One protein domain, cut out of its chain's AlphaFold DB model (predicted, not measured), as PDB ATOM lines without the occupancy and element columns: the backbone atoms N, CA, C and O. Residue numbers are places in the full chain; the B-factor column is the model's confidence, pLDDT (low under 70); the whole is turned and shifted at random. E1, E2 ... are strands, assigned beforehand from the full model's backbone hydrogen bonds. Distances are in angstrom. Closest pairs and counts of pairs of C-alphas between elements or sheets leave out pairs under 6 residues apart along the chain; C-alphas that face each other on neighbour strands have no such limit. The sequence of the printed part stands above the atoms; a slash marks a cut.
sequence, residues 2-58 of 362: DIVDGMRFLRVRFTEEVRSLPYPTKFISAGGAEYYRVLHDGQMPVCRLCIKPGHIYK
ATOM      1  N   ASP A   2     -14.395  -6.881   0.041       57.47
ATOM      2  CA  ASP A   2     -14.245  -5.989  -1.100       57.47
ATOM      3  C   ASP A   2     -12.881  -5.307  -0.991       57.47
ATOM      4  O   ASP A   2     -12.577  -4.649   0.002       57.47
ATOM      5  N   ILE A   3     -12.018  -5.579  -1.968       69.44
ATOM      6  CA  ILE A   3     -10.727  -4.913  -2.115       69.44
ATOM      7  C   ILE A   3     -11.006  -3.733  -3.032       69.44
ATOM      8  O   ILE A   3     -11.218  -3.925  -4.227       69.44
ATOM      9  N   VAL A   4     -11.040  -2.534  -2.467       70.94
ATOM     10  CA  VAL A   4     -11.158  -1.294  -3.236       70.94
ATOM     11  C   VAL A   4      -9.781  -0.638  -3.202       70.94
ATOM     12  O   VAL A   4      -9.208  -0.465  -2.127       70.94
ATOM     13  N   ASP A   5      -9.201  -0.381  -4.375       77.19
ATOM     14  CA  ASP A   5      -7.928   0.341  -4.544       77.19
ATOM     15  C   ASP A   5      -6.716  -0.244  -3.790       77.19
ATOM     16  O   ASP A   5      -5.806   0.467  -3.370       77.19
ATOM     17  N   GLY A   6      -6.694  -1.566  -3.586       79.94
ATOM     18  CA  GLY A   6      -5.615  -2.249  -2.857       79.94
ATOM     19  C   GLY A   6      -5.662  -2.061  -1.335       79.94
ATOM     20  O   GLY A   6      -4.864  -2.668  -0.620       79.94
ATOM     21  N   MET A   7      -6.629  -1.296  -0.823       83.75
ATOM     22  CA  MET A   7      -6.889  -1.163   0.603       83.75
ATOM     23  C   MET A   7      -7.844  -2.266   1.063       83.75
ATOM     24  O   MET A   7      -8.876  -2.547   0.449       83.75
ATOM     25  N   ARG A   8      -7.481  -2.927   2.163       85.12
ATOM     26  CA  ARG A   8      -8.292  -3.977   2.781       85.12
ATOM     27  C   ARG A   8      -8.798  -3.472   4.118       85.12
ATOM     28  O   ARG A   8      -8.004  -3.135   4.991       85.12
ATOM     29  N   PHE A   9     -10.112  -3.476   4.292       85.06
ATOM     30  CA  PHE A   9     -10.731  -3.177   5.577       85.06
ATOM     31  C   PHE A   9     -10.882  -4.467   6.378       85.06
ATOM     32  O   PHE A   9     -11.569  -5.400   5.956       85.06
ATOM     33  N   LEU A  10     -10.231  -4.525   7.538       84.81
ATOM     34  CA  LEU A  10     -10.357  -5.627   8.480       84.81
ATOM     35  C   LEU A  10     -10.978  -5.096   9.765       84.81
ATOM     36  O   LEU A  10     -10.537  -4.093  10.318       84.81
ATOM     37  N   ARG A  11     -11.988  -5.802  10.269       86.75
ATOM     38  CA  ARG A  11     -12.529  -5.528  11.596       86.75
ATOM     39  C   ARG A  11     -11.732  -6.334  12.612       86.75
ATOM     40  O   ARG A  11     -11.932  -7.541  12.734       86.75
ATOM     41  N   VAL A  12     -10.841  -5.658  13.323       85.06
ATOM     42  CA  VAL A  12      -9.991  -6.248  14.361       85.06
ATOM     43  C   VAL A  12     -10.403  -5.742  15.740       85.06
ATOM     44  O   VAL A  12     -11.013  -4.681  15.870       85.06
ATOM     45  N   ARG A  13     -10.110  -6.528  16.778       87.38
ATOM     46  CA  ARG A  13     -10.253  -6.114  18.177       87.38
ATOM     47  C   ARG A  13      -8.873  -6.068  18.803       87.38
ATOM     48  O   ARG A  13      -8.156  -7.060  18.768       87.38
ATOM     49  N   PHE A  14      -8.536  -4.922  19.363       86.62
ATOM     50  CA  PHE A  14      -7.310  -4.713  20.112       86.62
ATOM     51  C   PHE A  14      -7.477  -5.191  21.558       86.62
ATOM     52  O   PHE A  14      -8.566  -5.078  22.126       86.62
ATOM     53  N   THR A  15      -6.419  -5.763  22.131       87.19
ATOM     54  CA  THR A  15      -6.368  -6.094  23.562       87.19
ATOM     55  C   THR A  15      -6.104  -4.826  24.377       87.19
ATOM     56  O   THR A  15      -5.753  -3.782  23.825       87.19
ATOM     57  N   GLU A  16      -6.261  -4.889  25.700       80.50
ATOM     58  CA  GLU A  16      -6.025  -3.723  26.567       80.50
ATOM     59  C   GLU A  16      -4.569  -3.228  26.526       80.50
ATOM     60  O   GLU A  16      -4.320  -2.029  26.684       80.50
ATOM     61  N   GLU A  17      -3.629  -4.142  26.260       81.06
ATOM     62  CA  GLU A  17      -2.191  -3.880  26.156       81.06
ATOM     63  C   GLU A  17      -1.805  -3.241  24.812       81.06
ATOM     64  O   GLU A  17      -1.003  -2.308  24.774       81.06
ATOM     65  N   VAL A  18      -2.398  -3.705  23.705       84.19
ATOM     66  CA  VAL A  18      -2.073  -3.252  22.343       84.19
ATOM     67  C   VAL A  18      -3.255  -2.482  21.780       84.19
ATOM     68  O   VAL A  18      -4.024  -3.015  20.991       84.19
ATOM     69  N   ARG A  19      -3.406  -1.218  22.192       86.69
ATOM     70  CA  ARG A  19      -4.525  -0.344  21.777       86.69
ATOM     71  C   ARG A  19      -4.438   0.144  20.330       86.69
ATOM     72  O   ARG A  19      -5.445   0.541  19.753       86.69
ATOM     73  N   SER A  20      -3.236   0.154  19.769       90.38
ATOM     74  CA  SER A  20      -2.961   0.583  18.401       90.38
ATOM     75  C   SER A  20      -1.715  -0.122  17.882       90.38
ATOM     76  O   SER A  20      -0.884  -0.594  18.658       90.38
ATOM     77  N   LEU A  21      -1.575  -0.174  16.559       89.44
ATOM     78  CA  LEU A  21      -0.376  -0.684  15.899       89.44
ATOM     79  C   LEU A  21       0.415   0.463  15.254       89.44
ATOM     80  O   LEU A  21      -0.181   1.479  14.868       89.44
ATOM     81  N   PRO A  22       1.747   0.324  15.114       90.19
ATOM     82  CA  PRO A  22       2.546   1.289  14.376       90.19
ATOM     83  C   PRO A  22       2.033   1.467  12.944       90.19
ATOM     84  O   PRO A  22       1.599   0.510  12.304       90.19
ATOM     85  N   TYR A  23       2.150   2.688  12.415       89.69
ATOM     86  CA  TYR A  23       1.680   2.998  11.062       89.69
ATOM     87  C   TYR A  23       2.207   2.007  10.005       89.69
ATOM     88  O   TYR A  23       1.387   1.437   9.297       89.69
ATOM     89  N   PRO A  24       3.518   1.705   9.914       91.81
ATOM     90  CA  PRO A  24       3.989   0.518   9.215       91.81
ATOM     91  C   PRO A  24       4.073  -0.660  10.192       91.81
ATOM     92  O   PRO A  24       4.907  -0.660  11.099       91.81
ATOM     93  N   THR A  25       3.246  -1.679   9.980       90.75
ATOM     94  CA  THR A  25       3.286  -2.922  10.758       90.75
ATOM     95  C   THR A  25       3.711  -4.083   9.871       90.75
ATOM     96  O   THR A  25       3.214  -4.235   8.756       90.75
ATOM     97  N   LYS A  26       4.642  -4.896  10.374       91.44
ATOM     98  CA  LYS A  26       5.091  -6.134   9.732       91.44
ATOM     99  C   LYS A  26       4.089  -7.240  10.042       91.44
ATOM    100  O   LYS A  26       3.844  -7.537  11.208       91.44
ATOM    101  N   PHE A  27       3.546  -7.860   9.007       90.38
ATOM    102  CA  PHE A  27       2.695  -9.037   9.116       90.38
ATOM    103  C   PHE A  27       3.387 -10.220   8.447       90.38
ATOM    104  O   PHE A  27       3.999 -10.079   7.390       90.38
ATOM    105  N   ILE A  28       3.308 -11.388   9.078       90.12
ATOM    106  CA  ILE A  28       3.827 -12.633   8.510       90.12
ATOM    107  C   ILE A  28       2.693 -13.265   7.704       90.12
ATOM    108  O   ILE A  28       1.753 -13.824   8.265       90.12
ATOM    109  N   SER A  29       2.783 -13.137   6.386       87.38
ATOM    110  CA  SER A  29       1.868 -13.743   5.424       87.38
ATOM    111  C   SER A  29       2.443 -15.065   4.904       87.38
ATOM    112  O   SER A  29       3.617 -15.381   5.099       87.38
ATOM    113  N   ALA A  30       1.640 -15.840   4.169       88.81
ATOM    114  CA  ALA A  30       2.098 -17.083   3.533       88.81
ATOM    115  C   ALA A  30       3.258 -16.875   2.533       88.81
ATOM    116  O   ALA A  30       4.036 -17.795   2.299       88.81
ATOM    117  N   GLY A  31       3.381 -15.672   1.957       88.06
ATOM    118  CA  GLY A  31       4.480 -15.277   1.067       88.06
ATOM    119  C   GLY A  31       5.726 -14.746   1.782       88.06
ATOM    120  O   GLY A  31       6.694 -14.389   1.118       88.06
ATOM    121  N   GLY A  32       5.718 -14.688   3.116       91.06
ATOM    122  CA  GLY A  32       6.784 -14.094   3.914       91.06
ATOM    123  C   GLY A  32       6.316 -12.873   4.699       91.06
ATOM    124  O   GLY A  32       5.123 -12.591   4.815       91.06
ATOM    125  N   ALA A  33       7.276 -12.171   5.293       91.88
ATOM    126  CA  ALA A  33       6.977 -11.000   6.092       91.88
ATOM    127  C   ALA A  33       6.859  -9.749   5.217       91.88
ATOM    128  O   ALA A  33       7.803  -9.369   4.528       91.88
ATOM    129  N   GLU A  34       5.710  -9.091   5.290       92.00
ATOM    130  CA  GLU A  34       5.376  -7.916   4.493       92.00
ATOM    131  C   GLU A  34       4.952  -6.768   5.409       92.00
ATOM    132  O   GLU A  34       4.352  -6.976   6.465       92.00
ATOM    133  N   TYR A  35       5.262  -5.536   5.008       90.44
ATOM    134  CA  TYR A  35       4.864  -4.345   5.749       90.44
ATOM    135  C   TYR A  35       3.578  -3.765   5.180       90.44
ATOM    136  O   TYR A  35       3.489  -3.462   3.993       90.44
ATOM    137  N   TYR A  36       2.609  -3.531   6.058       90.12
ATOM    138  CA  TYR A  36       1.336  -2.920   5.717       90.12
ATOM    139  C   TYR A  36       1.163  -1.608   6.469       90.12
ATOM    140  O   TYR A  36       1.546  -1.477   7.634       90.12
ATOM    141  N   ARG A  37       0.567  -0.629   5.786       90.31
ATOM    142  CA  ARG A  37       0.136   0.616   6.415       90.31
ATOM    143  C   ARG A  37      -1.171   0.353   7.151       90.31
ATOM    144  O   ARG A  37      -2.164   0.001   6.522       90.31
ATOM    145  N   VAL A  38      -1.161   0.499   8.470       90.62
ATOM    146  CA  VAL A  38      -2.330   0.286   9.325       90.62
ATOM    147  C   VAL A  38      -2.905   1.641   9.704       90.62
ATOM    148  O   VAL A  38      -2.234   2.448  10.347       90.62
ATOM    149  N   LEU A  39      -4.154   1.870   9.308       89.62
ATOM    150  CA  LEU A  39      -4.948   3.027   9.700       89.62
ATOM    151  C   LEU A  39      -6.203   2.510  10.401       89.62
ATOM    152  O   LEU A  39      -6.871   1.611   9.890       89.62
ATOM    153  N   HIS A  40      -6.503   3.053  11.576       87.69
ATOM    154  CA  HIS A  40      -7.712   2.732  12.323       87.69
ATOM    155  C   HIS A  40      -8.159   3.931  13.159       87.69
ATOM    156  O   HIS A  40      -7.369   4.828  13.458       87.69
ATOM    157  N   ASP A  41      -9.424   3.930  13.568       85.75
ATOM    158  CA  ASP A  41      -9.973   4.989  14.410       85.75
ATOM    159  C   ASP A  41      -9.296   4.981  15.790       85.75
ATOM    160  O   ASP A  41      -9.032   3.919  16.362       85.75
ATOM    161  N   GLY A  42      -8.978   6.167  16.317       84.94
ATOM    162  CA  GLY A  42      -8.285   6.307  17.604       84.94
ATOM    163  C   GLY A  42      -6.809   5.892  17.576       84.94
ATOM    164  O   GLY A  42      -6.274   5.474  18.604       84.94
ATOM    165  N   GLN A  43      -6.147   5.969  16.417       88.31
ATOM    166  CA  GLN A  43      -4.727   5.646  16.297       88.31
ATOM    167  C   GLN A  43      -3.871   6.556  17.188       88.31
ATOM    168  O   GLN A  43      -3.804   7.767  16.994       88.31
ATOM    169  N   MET A  44      -3.191   5.946  18.158       89.19
ATOM    170  CA  MET A  44      -2.205   6.611  19.004       89.19
ATOM    171  C   MET A  44      -0.789   6.319  18.494       89.19
ATOM    172  O   MET A  44      -0.571   5.285  17.854       89.19
ATOM    173  N   PRO A  45       0.197   7.193  18.768       89.31
ATOM    174  CA  PRO A  45       1.585   6.904  18.438       89.31
ATOM    175  C   PRO A  45       2.044   5.645  19.177       89.31
ATOM    176  O   PRO A  45       1.844   5.509  20.383       89.31
ATOM    177  N   VAL A  46       2.654   4.720  18.437       92.06
ATOM    178  CA  VAL A  46       3.228   3.483  18.975       92.06
ATOM    179  C   VAL A  46       4.683   3.411  18.567       92.06
ATOM    180  O   VAL A  46       5.032   3.593  17.393       92.06
ATOM    181  N   CYS A  47       5.538   3.114  19.537       91.00
ATOM    182  CA  CYS A  47       6.954   2.972  19.290       91.00
ATOM    183  C   CYS A  47       7.228   1.717  18.463       91.00
ATOM    184  O   CYS A  47       6.776   0.631  18.801       91.00
ATOM    185  N   ARG A  48       8.022   1.841  17.398       89.38
ATOM    186  CA  ARG A  48       8.396   0.695  16.550       89.38
ATOM    187  C   ARG A  48       9.434  -0.229  17.192       89.38
ATOM    188  O   ARG A  48       9.624  -1.327  16.693       89.38
ATOM    189  N   LEU A  49      10.107   0.230  18.248       88.88
ATOM    190  CA  LEU A  49      11.124  -0.542  18.964       88.88
ATOM    191  C   LEU A  49      10.491  -1.411  20.056       88.88
ATOM    192  O   LEU A  49      10.663  -2.620  20.049       88.88
ATOM    193  N   CYS A  50       9.724  -0.801  20.963       89.75
ATOM    194  CA  CYS A  50       9.163  -1.496  22.127       89.75
ATOM    195  C   CYS A  50       7.655  -1.789  22.026       89.75
ATOM    196  O   CYS A  50       7.091  -2.374  22.946       89.75
ATOM    197  N   ILE A  51       6.987  -1.355  20.946       87.88
ATOM    198  CA  ILE A  51       5.550  -1.567  20.666       87.88
ATOM    199  C   ILE A  51       4.610  -0.976  21.739       87.88
ATOM    200  O   ILE A  51       3.404  -1.207  21.740       87.88
ATOM    201  N   LYS A  52       5.127  -0.126  22.633       88.81
ATOM    202  CA  LYS A  52       4.315   0.568  23.639       88.81
ATOM    203  C   LYS A  52       3.642   1.807  23.034       88.81
ATOM    204  O   LYS A  52       4.279   2.525  22.251       88.81
ATOM    205  N   PRO A  53       2.379   2.087  23.399       89.44
ATOM    206  CA  PRO A  53       1.699   3.304  22.982       89.44
ATOM    207  C   PRO A  53       2.252   4.537  23.714       89.44
ATOM    208  O   PRO A  53       2.882   4.433  24.767       89.44
ATOM    209  N   GLY A  54       1.974   5.718  23.164       89.81
ATOM    210  CA  GLY A  54       2.219   7.016  23.797       89.81
ATOM    211  C   GLY A  54       3.524   7.709  23.405       89.81
ATOM    212  O   GLY A  54       3.704   8.861  23.773       89.81
ATOM    213  N   HIS A  55       4.409   7.053  22.653       91.25
ATOM    214  CA  HIS A  55       5.653   7.661  22.174       91.25
ATOM    215  C   HIS A  55       6.082   7.078  20.826       91.25
ATOM    216  O   HIS A  55       5.658   5.986  20.433       91.25
ATOM    217  N   ILE A  56       6.941   7.800  20.112       89.12
ATOM    218  CA  ILE A  56       7.553   7.327  18.860       89.12
ATOM    219  C   ILE A  56       8.985   6.831  19.085       89.12
ATOM    220  O   ILE A  56       9.571   7.017  20.142       89.12
ATOM    221  N   TYR A  57       9.585   6.209  18.064       88.88
ATOM    222  CA  TYR A  57      10.924   5.604  18.147       88.88
ATOM    223  C   TYR A  57      11.994   6.524  18.773       88.88
ATOM    224  O   TYR A  57      12.769   6.069  19.605       88.88
ATOM    225  N   LYS A  58      12.003   7.820  18.426       86.88
ATOM    226  CA  LYS A  58      12.980   8.800  18.944       86.88
ATOM    227  C   LYS A  58      12.821   9.112  20.436       86.88
ATOM    228  O   LYS A  58      13.787   9.490  21.082       86.88
TER     229      LYS A  58
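This is residues 2 to 58 of the 362 residues of the protein "golgin subfamily A member 6-like protein 2" of Cottoperca gobio (UniProt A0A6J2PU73). This domain has little regular structure: one hairpin of two strands, E1 and E2, its tip at residues 28 to 33 sticking out, and two long loop stretches that run from its open end. One, residues 2 to 23, leads into E1; the other, residues 38 to 58, leads out of E2 and ends in a loop at the opposite end from Asp 2. The printed part has 57 residues, with no named helix and an antiparallel sheet of order E1 - E2; the class is all strand, with 12 residues in named elements. It is only just loose, close to compact, with a radius of gyration of the C-alphas of 12.4 A and spans of 33 by 24 by 19 A.

Find C-alpha 24 at (3.989, 0.518, 9.215); from there E1, residues 24 to 29, runs 14.9 A. E2, residues 32 to 37, runs 16.3 A to C-alpha 37 at (0.136, 0.616, 6.415).

E1 and E2 form a hairpin with a tight link, antiparallel at 147 degrees. Look at N 27 and O 34, 2.8 A apart and within hydrogen-bond range.

The C-alphas of Asp 2 and Lys 58 are the two farthest apart, 36.9 A. The printed part has no cut; pLDDT is under 70 at residues 2 to 3.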